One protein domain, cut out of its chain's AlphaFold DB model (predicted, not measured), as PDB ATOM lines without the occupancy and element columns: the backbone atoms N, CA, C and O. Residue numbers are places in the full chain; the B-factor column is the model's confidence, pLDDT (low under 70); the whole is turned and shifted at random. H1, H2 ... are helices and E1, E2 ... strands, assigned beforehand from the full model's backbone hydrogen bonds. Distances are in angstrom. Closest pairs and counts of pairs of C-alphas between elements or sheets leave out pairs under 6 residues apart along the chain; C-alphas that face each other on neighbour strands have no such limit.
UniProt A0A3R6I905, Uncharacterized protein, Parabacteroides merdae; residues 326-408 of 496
ATOM      1  N   ILE A 326      36.200  48.964 -21.785       79.06
ATOM      2  CA  ILE A 326      34.940  48.232 -21.937       79.06
ATOM      3  C   ILE A 326      34.945  47.593 -23.319       79.06
ATOM      4  O   ILE A 326      34.965  48.297 -24.330       79.06
ATOM      5  N   SER A 327      34.874  46.269 -23.352       78.81
ATOM      6  CA  SER A 327      34.737  45.485 -24.576       78.81
ATOM      7  C   SER A 327      33.366  44.826 -24.620       78.81
ATOM      8  O   SER A 327      32.808  44.430 -23.599       78.81
ATOM      9  N   ASN A 328      32.793  44.720 -25.813       82.25
ATOM     10  CA  ASN A 328      31.538  44.007 -26.009       82.25
ATOM     11  C   ASN A 328      31.783  42.497 -25.973       82.25
ATOM     12  O   ASN A 328      32.616  41.995 -26.725       82.25
ATOM     13  N   VAL A 329      31.010  41.776 -25.164       82.00
ATOM     14  CA  VAL A 329      30.978  40.311 -25.185       82.00
ATOM     15  C   VAL A 329      29.785  39.899 -26.025       82.00
ATOM     16  O   VAL A 329      28.633  40.173 -25.676       82.00
ATOM     17  N   ASN A 330      30.064  39.257 -27.154       84.25
ATOM     18  CA  ASN A 330      29.038  38.747 -28.049       84.25
ATOM     19  C   ASN A 330      28.979  37.228 -27.939       84.25
ATOM     20  O   ASN A 330      30.009  36.557 -27.969       84.25
ATOM     21  N   LYS A 331      27.768  36.681 -27.869       86.50
ATOM     22  CA  LYS A 331      27.540  35.259 -28.081       86.50
ATOM     23  C   LYS A 331      27.267  35.055 -29.559       86.50
ATOM     24  O   LYS A 331      26.328  35.637 -30.106       86.50
ATOM     25  N   ARG A 332      28.110  34.248 -30.195       86.94
ATOM     26  CA  ARG A 332      27.907  33.830 -31.574       86.94
ATOM     27  C   ARG A 332      27.088  32.552 -31.572       86.94
ATOM     28  O   ARG A 332      27.485  31.551 -30.984       86.94
ATOM     29  N   GLU A 333      25.927  32.617 -32.194       91.31
ATOM     30  CA  GLU A 333      25.164  31.435 -32.557       91.31
ATOM     31  C   GLU A 333      25.539  31.072 -33.988       91.31
ATOM     32  O   GLU A 333      25.667  31.960 -34.832       91.31
ATOM     33  N   GLU A 334      25.738  29.784 -34.248       93.44
ATOM     34  CA  GLU A 334      26.153  29.276 -35.548       93.44
ATOM     35  C   GLU A 334      25.285  28.082 -35.948       93.44
ATOM     36  O   GLU A 334      24.932  27.244 -35.118       93.44
ATOM     37  N   LYS A 335      24.949  28.002 -37.233       93.50
ATOM     38  CA  LYS A 335      24.325  26.840 -37.864       93.50
ATOM     39  C   LYS A 335      25.044  26.559 -39.171       93.50
ATOM     40  O   LYS A 335      25.116  27.427 -40.036       93.50
ATOM     41  N   LEU A 336      25.578  25.351 -39.310       94.38
ATOM     42  CA  LEU A 336      26.237  24.914 -40.533       94.38
ATOM     43  C   LEU A 336      25.259  24.112 -41.391       94.38
ATOM     44  O   LEU A 336      24.670  23.141 -40.926       94.38
ATOM     45  N   PHE A 337      25.134  24.504 -42.651       92.88
ATOM     46  CA  PHE A 337      24.399  23.781 -43.677       92.88
ATOM     47  C   PHE A 337      25.409  23.129 -44.614       92.88
ATOM     48  O   PHE A 337      26.186  23.824 -45.266       92.88
ATOM     49  N   THR A 338      25.422  21.799 -44.671       93.12
ATOM     50  CA  THR A 338      26.243  21.026 -45.620       93.12
ATOM     51  C   THR A 338      25.895  21.382 -47.063       93.12
ATOM     52  O   THR A 338      24.740  21.711 -47.325       93.12
ATOM     53  N   ALA A 339      26.834  21.220 -47.997       88.12
ATOM     54  CA  ALA A 339      26.601  21.482 -49.421       88.12
ATOM     55  C   ALA A 339      25.344  20.781 -49.973       88.12
ATOM     56  O   ALA A 339      24.564  21.396 -50.692       88.12
ATOM     57  N   GLU A 340      25.089  19.535 -49.560       88.69
ATOM     58  CA  GLU A 340      23.885  18.786 -49.946       88.69
ATOM     59  C   GLU A 340      22.600  19.472 -49.466       88.69
ATOM     60  O   GLU A 340      21.717  19.769 -50.267       88.69
ATOM     61  N   LYS A 341      22.520  19.796 -48.167       84.81
ATOM     62  CA  LYS A 341      21.377  20.507 -47.574       84.81
ATOM     63  C   LYS A 341      21.160  21.892 -48.195       84.81
ATOM     64  O   LYS A 341      20.019  22.291 -48.368       84.81
ATOM     65  N   VAL A 342      22.218  22.623 -48.556       85.75
ATOM     66  CA  VAL A 342      22.100  23.949 -49.204       85.75
ATOM     67  C   VAL A 342      21.367  23.860 -50.551       85.75
ATOM     68  O   VAL A 342      20.673  24.798 -50.937       85.75
ATOM     69  N   CYS A 343      21.484  22.732 -51.253       83.62
ATOM     70  CA  CYS A 343      20.850  22.517 -52.551       83.62
ATOM     71  C   CYS A 343      19.374  22.092 -52.463       83.62
ATOM     72  O   CYS A 343      18.698  22.096 -53.494       83.62
ATOM     73  N   THR A 344      18.855  21.734 -51.281       88.12
ATOM     74  CA  THR A 344      17.449  21.337 -51.116       88.12
ATOM     75  C   THR A 344      16.543  22.547 -50.894       88.12
ATOM     76  O   THR A 344      16.943  23.540 -50.289       88.12
ATOM     77  N   GLU A 345      15.286  22.461 -51.339       88.62
ATOM     78  CA  GLU A 345      14.283  23.520 -51.119       88.62
ATOM     79  C   GLU A 345      14.064  23.801 -49.620       88.62
ATOM     80  O   GLU A 345      13.904  24.947 -49.205       88.62
ATOM     81  N   GLU A 346      14.120  22.757 -48.787       91.25
ATOM     82  CA  GLU A 346      14.031  22.875 -47.330       91.25
ATOM     83  C   GLU A 346      15.228  23.640 -46.745       91.25
ATOM     84  O   GLU A 346      15.044  24.565 -45.952       91.25
ATOM     85  N   GLY A 347      16.455  23.319 -47.171       86.44
ATOM     86  CA  GLY A 347      17.652  24.008 -46.698       86.44
ATOM     87  C   GLY A 347      17.724  25.464 -47.153       86.44
ATOM     88  O   GLY A 347      18.074  26.329 -46.349       86.44
ATOM     89  N   LYS A 348      17.326  25.765 -48.397       86.69
ATOM     90  CA  LYS A 348      17.198  27.149 -48.888       86.69
ATOM     91  C   LYS A 348      16.199  27.951 -48.056       86.69
ATOM     92  O   LYS A 348      16.507  29.074 -47.657       86.69
ATOM     93  N   LYS A 349      15.033  27.367 -47.752       91.38
ATOM     94  CA  LYS A 349      14.004  28.003 -46.921       91.38
ATOM     95  C   LYS A 349      14.509  28.280 -45.505       91.38
ATOM     96  O   LYS A 349      14.404  29.412 -45.047       91.38
ATOM     97  N   GLU A 350      15.128  27.300 -44.842       92.94
ATOM     98  CA  GLU A 350      15.710  27.494 -43.504       92.94
ATOM     99  C   GLU A 350      16.774  28.607 -43.482       92.94
ATOM    100  O   GLU A 350      16.828  29.406 -42.545       92.94
ATOM    101  N   ILE A 351      17.633  28.672 -44.505       85.75
ATOM    102  CA  ILE A 351      18.645  29.727 -44.635       85.75
ATOM    103  C   ILE A 351      17.977  31.097 -44.798       85.75
ATOM    104  O   ILE A 351      18.410  32.060 -44.159       85.75
ATOM    105  N   GLN A 352      16.929  31.199 -45.620       85.56
ATOM    106  CA  GLN A 352      16.204  32.451 -45.828       85.56
ATOM    107  C   GLN A 352      15.480  32.910 -44.554       85.56
ATOM    108  O   GLN A 352      15.626  34.069 -44.170       85.56
ATOM    109  N   ASP A 353      14.810  32.002 -43.843       88.06
ATOM    110  CA  ASP A 353      14.146  32.299 -42.567       88.06
ATOM    111  C   ASP A 353      15.152  32.835 -41.526       88.06
ATOM    112  O   ASP A 353      14.872  33.779 -40.783       88.06
ATOM    113  N   LEU A 354      16.370  32.276 -41.491       82.94
ATOM    114  CA  LEU A 354      17.447  32.772 -40.631       82.94
ATOM    115  C   LEU A 354      17.928  34.171 -41.051       82.94
ATOM    116  O   LEU A 354      18.142  35.019 -40.180       82.94
ATOM    117  N   LYS A 355      18.083  34.441 -42.355       81.44
ATOM    118  CA  LYS A 355      18.441  35.782 -42.862       81.44
ATOM    119  C   LYS A 355      17.379  36.818 -42.490       81.44
ATOM    120  O   LYS A 355      17.733  37.892 -42.004       81.44
ATOM    121  N   ASP A 356      16.101  36.480 -42.646       78.50
ATOM    122  CA  ASP A 356      14.975  37.354 -42.294       78.50
ATOM    123  C   ASP A 356      14.918  37.618 -40.778       78.50
ATOM    124  O   ASP A 356      14.591  38.720 -40.339       78.50
ATOM    125  N   ALA A 357      15.355  36.650 -39.967       73.81
ATOM    126  CA  ALA A 357      15.572  36.805 -38.528       73.81
ATOM    127  C   ALA A 357      16.880  37.548 -38.157       73.81
ATOM    128  O   ALA A 357      17.268  37.577 -36.981       73.81
ATOM    129  N   GLY A 358      17.580  38.132 -39.135       73.50
ATOM    130  CA  GLY A 358      18.772  38.961 -38.943       73.50
ATOM    131  C   GLY A 358      20.089  38.192 -38.799       73.50
ATOM    132  O   GLY A 358      21.063  38.749 -38.287       73.50
ATOM    133  N   TRP A 359      20.149  36.920 -39.204       85.06
ATOM    134  CA  TRP A 359      21.402  36.162 -39.241       85.06
ATOM    135  C   TRP A 359      22.235  36.525 -40.474       85.06
ATOM    136  O   TRP A 359      21.718  36.781 -41.558       85.06
ATOM    137  N   SER A 360      23.552  36.513 -40.307       81.75
ATOM    138  CA  SER A 360      24.530  36.640 -41.387       81.75
ATOM    139  C   SER A 360      24.906  35.265 -41.935       81.75
ATOM    140  O   SER A 360      24.819  34.263 -41.229       81.75
ATOM    141  N   SER A 361      25.364  35.208 -43.180       86.44
ATOM    142  CA  SER A 361      25.792  33.970 -43.837       86.44
ATOM    143  C   SER A 361      27.232  34.074 -44.330       86.44
ATOM    144  O   SER A 361      27.654  35.130 -44.794       86.44
ATOM    145  N   TYR A 362      27.967  32.967 -44.286       85.25
ATOM    146  CA  TYR A 362      29.297  32.817 -44.870       85.25
ATOM    147  C   TYR A 362      29.362  31.523 -45.688       85.25
ATOM    148  O   TYR A 362      29.256  30.428 -45.133       85.25
ATOM    149  N   PHE A 363      29.536  31.656 -47.002       84.38
ATOM    150  CA  PHE A 363      29.689  30.527 -47.919       84.38
ATOM    151  C   PHE A 363      31.129  30.016 -47.898       84.38
ATOM    152  O   PHE A 363      32.082  30.789 -48.017       84.38
ATOM    153  N   ARG A 364      31.288  28.704 -47.735       80.12
ATOM    154  CA  ARG A 364      32.587  28.035 -47.685       80.12
ATOM    155  C   ARG A 364      32.923  27.418 -49.039       80.12
ATOM    156  O   ARG A 364      32.050  27.110 -49.846       80.12
ATOM    157  N   LYS A 365      34.222  27.225 -49.285       84.50
ATOM    158  CA  LYS A 365      34.742  26.667 -50.547       84.50
ATOM    159  C   LYS A 365      34.270  25.236 -50.830       84.50
ATOM    160  O   LYS A 365      34.276  24.824 -51.979       84.50
ATOM    161  N   ASP A 366      33.880  24.504 -49.793       81.00
ATOM    162  CA  ASP A 366      33.335  23.143 -49.872       81.00
ATOM    163  C   ASP A 366      31.838  23.106 -50.237       81.00
ATOM    164  O   ASP A 366      31.225  22.044 -50.215       81.00
ATOM    165  N   GLY A 367      31.234  24.259 -50.551       79.19
ATOM    166  CA  GLY A 367      29.814  24.383 -50.876       79.19
ATOM    167  C   GLY A 367      28.894  24.457 -49.654       79.19
ATOM    168  O   GLY A 367      27.693  24.666 -49.812       79.19
ATOM    169  N   SER A 368      29.420  24.325 -48.433       85.56
ATOM    170  CA  SER A 368      28.634  24.501 -47.209       85.56
ATOM    171  C   SER A 368      28.386  25.983 -46.890       85.56
ATOM    172  O   SER A 368      29.143  26.874 -47.283       85.56
ATOM    173  N   THR A 369      27.311  26.267 -46.155       88.81
ATOM    174  CA  THR A 369      26.944  27.622 -45.713       88.81
ATOM    175  C   THR A 369      26.919  27.691 -44.193       88.81
ATOM    176  O   THR A 369      26.167  26.970 -43.540       88.81
ATOM    177  N   LEU A 370      27.725  28.578 -43.608       89.75
ATOM    178  CA  LEU A 370      27.679  28.899 -42.185       89.75
ATOM    179  C   LEU A 370      26.747  30.089 -41.957       89.75
ATOM    180  O   LEU A 370      27.080  31.219 -42.309       89.75
ATOM    181  N   MET A 371      25.615  29.851 -41.312       92.50
ATOM    182  CA  MET A 371      24.761  30.901 -40.768       92.50
ATOM    183  C   MET A 371      25.266  31.285 -39.383       92.50
ATOM    184  O   MET A 371      25.523  30.410 -38.559       92.50
ATOM    185  N   TYR A 372      25.395  32.577 -39.097       88.94
ATOM    186  CA  TYR A 372      25.777  33.052 -37.776       88.94
ATOM    187  C   TYR A 372      25.063  34.338 -37.375       88.94
ATOM    188  O   TYR A 372      24.803  35.218 -38.192       88.94
ATOM    189  N   ARG A 373      24.810  34.490 -36.080       88.31
ATOM    190  CA  ARG A 373      24.303  35.728 -35.483       88.31
ATOM    191  C   ARG A 373      25.122  36.042 -34.247       88.31
ATOM    192  O   ARG A 373      25.322  35.180 -33.397       88.31
ATOM    193  N   SER A 374      25.620  37.272 -34.166       82.31
ATOM    194  CA  SER A 374      26.340  37.752 -32.986       82.31
ATOM    195  C   SER A 374      25.399  38.603 -32.153       82.31
ATOM    196  O   SER A 374      25.047  39.710 -32.550       82.31
ATOM    197  N   ASN A 375      24.996  38.076 -31.003       81.25
ATOM    198  CA  ASN A 375      24.164  38.793 -30.052       81.25
ATOM    199  C   ASN A 375      25.063  39.388 -28.974       81.25
ATOM    200  O   ASN A 375      25.835  38.660 -28.350       81.25
ATOM    201  N   LEU A 376      24.962  40.695 -28.730       78.06
ATOM    202  CA  LEU A 376      25.602  41.298 -27.565       78.06
ATOM    203  C   LEU A 376      24.958  40.693 -26.316       78.06
ATOM    204  O   LEU A 376      23.749  40.811 -26.140       78.06
ATOM    205  N   VAL A 377      25.754  40.044 -25.469       86.69
ATOM    206  CA  VAL A 377      25.283  39.389 -24.233       86.69
ATOM    207  C   VAL A 377      25.846  40.028 -22.972       86.69
ATOM    208  O   VAL A 377      25.344  39.779 -21.880       86.69
ATOM    209  N   GLY A 378      26.849  40.891 -23.111       88.12
ATOM    210  CA  GLY A 378      27.431  41.577 -21.975       88.12
ATOM    211  C   GLY A 378      28.642  42.415 -22.335       88.12
ATOM    212  O   GLY A 378      28.877  42.764 -23.496       88.12
ATOM    213  N   HIS A 379      29.413  42.725 -21.302       86.44
ATOM    214  CA  HIS A 379      30.588  43.570 -21.363       86.44
ATOM    215  C   HIS A 379      31.727  42.957 -20.553       86.44
ATOM    216  O   HIS A 379      31.538  42.595 -19.397       86.44
ATOM    217  N   GLU A 380      32.912  42.883 -21.148       89.56
ATOM    218  CA  GLU A 380      34.152  42.621 -20.425       89.56
ATOM    219  C   GLU A 380      34.724  43.983 -20.043       89.56
ATOM    220  O   GLU A 380      34.981  44.824 -20.910       89.56
ATOM    221  N   VAL A 381      34.890  44.217 -18.746       90.06
ATOM    222  CA  VAL A 381      35.431  45.466 -18.219       90.06
ATOM    223  C   VAL A 381      36.786  45.200 -17.590       90.06
ATOM    224  O   VAL A 381      36.919  44.292 -16.769       90.06
ATOM    225  N   LYS A 382      37.788  46.005 -17.959       87.81
ATOM    226  CA  LYS A 382      39.127  45.976 -17.361       87.81
ATOM    227  C   LYS A 382      39.426  47.277 -16.641       87.81
ATOM    228  O   LYS A 382      39.235  48.359 -17.202       87.81
ATOM    229  N   PHE A 383      39.933  47.163 -15.421       87.62
ATOM    230  CA  PHE A 383      40.351  48.289 -14.592       87.62
ATOM    231  C   PHE A 383      41.505  47.857 -13.686       87.62
ATOM    232  O   PHE A 383      41.402  46.836 -13.014       87.62
ATOM    233  N   ASN A 384      42.613  48.608 -13.691       86.81
ATOM    234  CA  ASN A 384      43.808  48.335 -12.875       86.81
ATOM    235  C   ASN A 384      44.276  46.862 -12.903       86.81
ATOM    236  O   ASN A 384      44.585  46.271 -11.873       86.81
ATOM    237  N   GLY A 385      44.287  46.243 -14.088       84.81
ATOM    238  CA  GLY A 385      44.701  44.844 -14.272       84.81
ATOM    239  C   GLY A 385      43.661  43.791 -13.865       84.81
ATOM    240  O   GLY A 385      43.846  42.615 -14.169       84.81
ATOM    241  N   GLN A 386      42.546  44.183 -13.246       92.69
ATOM    242  CA  GLN A 386      41.416  43.299 -12.957       92.69
ATOM    243  C   GLN A 386      40.468  43.234 -14.158       92.69
ATOM    244  O   GLN A 386      40.284  44.229 -14.861       92.69
ATOM    245  N   THR A 387      39.847  42.073 -14.375       94.44
ATOM    246  CA  THR A 387      38.853  41.850 -15.435       94.44
ATOM    247  C   THR A 387      37.564  41.311 -14.834       94.44
ATOM    248  O   THR A 387      37.601  40.372 -14.045       94.44
ATOM    249  N   VAL A 388      36.427  41.884 -15.228       94.75
ATOM    250  CA  VAL A 388      35.094  41.445 -14.799       94.75
ATOM    251  C   VAL A 388      34.171  41.371 -16.008       94.75
ATOM    252  O   VAL A 388      34.128  42.290 -16.823       94.75
ATOM    253  N   ASN A 389      33.405  40.286 -16.102       93.69
ATOM    254  CA  ASN A 389      32.344  40.137 -17.091       93.69
ATOM    255  C   ASN A 389      31.009  40.550 -16.477       93.69
ATOM    256  O   ASN A 389      30.626  40.050 -15.422       93.69
ATOM    257  N   LEU A 390      30.312  41.455 -17.149       92.50
ATOM    258  CA  LEU A 390      29.024  41.998 -16.740       92.50
ATOM    259  C   LEU A 390      27.959  41.645 -17.771       92.50
ATOM    260  O   LEU A 390      28.206  41.717 -18.977       92.50
ATOM    261  N   GLY A 391      26.758  41.316 -17.305       89.81
ATOM    262  CA  GLY A 391      25.588  41.223 -18.171       89.81
ATOM    263  C   GLY A 391      25.248  42.568 -18.828       89.81
ATOM    264  O   GLY A 391      25.703  43.634 -18.407       89.81
ATOM    265  N   LEU A 392      24.411  42.527 -19.863       82.06
ATOM    266  CA  LEU A 392      23.999  43.714 -20.624       82.06
ATOM    267  C   LEU A 392      23.460  44.871 -19.766       82.06
ATOM    268  O   LEU A 392      23.782  46.030 -20.019       82.06
ATOM    269  N   ASP A 393      22.622  44.550 -18.782       86.69
ATOM    270  CA  ASP A 393      21.958  45.525 -17.908       86.69
ATOM    271  C   ASP A 393      22.741  45.787 -16.614       86.69
ATOM    272  O   ASP A 393      22.327  46.579 -15.771       86.69
ATOM    273  N   GLU A 394      23.895  45.138 -16.451       92.31
ATOM    274  CA  GLU A 394      24.727  45.271 -15.259       92.31
ATOM    275  C   GLU A 394      25.795  46.360 -15.396       92.31
ATOM    276  O   GLU A 394      26.381  46.758 -14.390       92.31
ATOM    277  N   LEU A 395      26.049  46.874 -16.606       89.19
ATOM    278  CA  LEU A 395      27.053  47.913 -16.851       89.19
ATOM    279  C   LEU A 395      26.604  49.267 -16.272       89.19
ATOM    280  O   LEU A 395      26.090  50.135 -16.972       89.19
ATOM    281  N   THR A 396      26.816  49.432 -14.970       93.62
ATOM    282  CA  THR A 396      26.415  50.597 -14.175       93.62
ATOM    283  C   THR A 396      27.504  50.958 -13.165       93.62
ATOM    284  O   THR A 396      28.277  50.096 -12.741       93.62
ATOM    285  N   LEU A 397      27.550  52.221 -12.720       94.81
ATOM    286  CA  LEU A 397      28.519  52.666 -11.707       94.81
ATOM    287  C   LEU A 397      28.515  51.817 -10.416       94.81
ATOM    288  O   LEU A 397      29.598  51.397 -10.014       94.81
ATOM    289  N   PRO A 398      27.364  51.497  -9.782       94.75
ATOM    290  CA  PRO A 398      27.346  50.665  -8.578       94.75
ATOM    291  C   PRO A 398      27.916  49.273  -8.815       94.75
ATOM    292  O   PRO A 398      28.668  48.767  -7.989       94.75
ATOM    293  N   LYS A 399      27.595  48.654  -9.959       96.00
ATOM    294  CA  LYS A 399      28.128  47.333 -10.282       96.00
ATOM    295  C   LYS A 399      29.643  47.391 -10.465       96.00
ATOM    296  O   LYS A 399      30.325  46.511  -9.953       96.00
ATOM    297  N   LEU A 400      30.170  48.426 -11.124       94.88
ATOM    298  CA  LEU A 400      31.615  48.622 -11.260       94.88
ATOM    299  C   LEU A 400      32.296  48.822  -9.901       94.88
ATOM    300  O   LEU A 400      33.262  48.125  -9.620       94.88
ATOM    301  N   ALA A 401      31.764  49.693  -9.040       95.25
ATOM    302  CA  ALA A 401      32.315  49.928  -7.702       95.25
ATOM    303  C   ALA A 401      32.291  48.670  -6.816       95.25
ATOM    304  O   ALA A 401      33.229  48.422  -6.066       95.25
ATOM    305  N   ASN A 402      31.253  47.839  -6.943       95.94
ATOM    306  CA  ASN A 402      31.175  46.560  -6.236       95.94
ATOM    307  C   ASN A 402      32.115  45.497  -6.820       95.94
ATOM    308  O   ASN A 402      32.531  44.592  -6.104       95.94
ATOM    309  N   SER A 403      32.426  45.581  -8.116       95.44
ATOM    310  CA  SER A 403      33.257  44.590  -8.807       95.44
ATOM    311  C   SER A 403      34.752  44.910  -8.728       95.44
ATOM    312  O   SER A 403      35.574  44.002  -8.802       95.44
ATOM    313  N   PHE A 404      35.110  46.186  -8.566       94.38
ATOM    314  CA  PHE A 404      36.486  46.667  -8.529       94.38
ATOM    315  C   PHE A 404      36.736  47.450  -7.240       94.38
ATOM    316  O   PHE A 404      36.257  48.571  -7.084       94.38
ATOM    317  N   ARG A 405      37.548  46.889  -6.337       89.12
ATOM    318  CA  ARG A 405      37.819  47.462  -5.002       89.12
ATOM    319  C   ARG A 405      38.313  48.915  -5.040       89.12
ATOM    320  O   ARG A 405      37.953  49.709  -4.172       89.12
ATOM    321  N   ASP A 406      39.121  49.250  -6.043       91.88
ATOM    322  CA  ASP A 406      39.747  50.570  -6.182       91.88
ATOM    323  C   ASP A 406      38.944  51.526  -7.072       91.88
ATOM    324  O   ASP A 406      39.352  52.666  -7.291       91.88
ATOM    325  N   TYR A 407      37.802  51.085  -7.607       95.06
ATOM    326  CA  TYR A 407      36.973  51.929  -8.452       95.06
ATOM    327  C   TYR A 407      36.164  52.895  -7.590       95.06
ATOM    328  O   TYR A 407      35.311  52.493  -6.798       95.06
ATOM    329  N   ARG A 408      36.433  54.193  -7.741       94.56
ATOM    330  CA  ARG A 408      35.757  55.245  -6.980       94.56
ATOM    331  C   ARG A 408      34.639  55.881  -7.793       94.56
ATOM    332  O   ARG A 408      34.742  56.081  -9.000       94.56
TER     333      ARG A 408
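This is residues 326 to 408 of the 496 residues of an uncharacterized protein of Parabacteroides merdae (UniProt A0A3R6I905). Picture a long, strongly twisted ribbon of two antiparallel strands, E1 and E3, with a small head at each end. At one end E2 joins E3 and the helices H1 and H2 pack there, while at the other end E4 joins E3 and H3 packs beside it; between the heads the ribbon is bare. The printed part has 83 residues, with three named helices and four named strands; along the chain come first E1, then H1 and H2, then E2, E3 and E4, and last H3. The four strands make one branched sheet, told by its antiparallel neighbour pairs E1 and E3, E2 and E3, and E3 and E4. The class is mixed, helices and strands. The whole is extended, a rod of 58 by 23 by 11 A with a radius of gyration of the C-alphas of 19.3 A.

Find C-alpha 326 at (34.940, 48.232, -21.937); from there strand E1, residues 326 to 337, runs 34.4 A to C-alpha 337 at (24.399, 23.781, -43.677). Next come the short helix H1, residues 339 to 342, and helix H2, residues 345 to 356, which is 16.4 A long. Strand E2, residues 360 to 363, measures 10.3 A. Then look for C-alpha 369 at (26.944, 27.622, -45.713), where strand E3 begins; it covers residues 369 to 383 and 39.7 A, and it bends by 57 degrees at residue 377. Strand E4, residues 386 to 391, is 16.8 A long. Helix H3, residues 397 to 403, ends at C-alpha 403, (33.257, 44.590, -8.807), 9.8 A from its first C-alpha.

Start with the sheet, at E1 and E3: they are antiparallel at 163 degrees, and the C-alphas of 326 and 381 at one end, 4.7 A apart, and of 337 and 369 at the other, 5.0 A apart, face each other. Look there for N 327 and O 380 at 2.8 A and N 337 and O 369 at 2.8 A, both within hydrogen-bond range. E1 lies on one side of E3, and E2 and E4 lie on the other side, E2 beside residues 369 to 373 and E4 beside residues 378 to 383. E2 and E3 form a hairpin, antiparallel at 125 degrees, with N 360 and O 372 within hydrogen-bond range at 2.8 A. E3 and E4 form a second hairpin, at 127 degrees, with N 381 and O 388 at 2.8 A. E2, E3 and E4 are a meander, each strand the antiparallel neighbour of the one before; E2 and E4 are apart. H2 is on the sheet at a height of 10.1 A, over E3 and only just over E2, with 3 of its C-alphas falling on E2. It runs along the strands, at 27 degrees to E3 on the local plane; its closest C-alphas to E3 are those of Ile 351 and Met 371, 7.3 A apart. H1 only just is on the sheet, with 5 pairs of C-alphas within 10 A, and only grazes it. H1 and H2 only just touch, with 3 pairs of C-alphas within 8 A, and only at the corner; Lys 341 and Gly 347 have the closest C-alphas, 5.2 A apart. H3 only grazes the sheet, with residues 399 to 403; the C-alphas of Val 388 in E4 and Ser 403 are the closest, 7.0 A apart. H3 is apart from H1 and H2. In H2 and H3 every O i to N i+4 pair is within hydrogen-bond range; H1 is too short for such a pair, and its one O i to N i+3 pair is within range.

The two C-alphas farthest apart are those of Thr 344 and Arg 408, at 58.6 A, whereas the first and last printed C-alphas, of Ile 326 and Arg 408, are 16.5 A apart. The printed part has no cut, and the six links between its elements are tight. The mean pLDDT of the printed part is 87.8, and no printed residue is under 70.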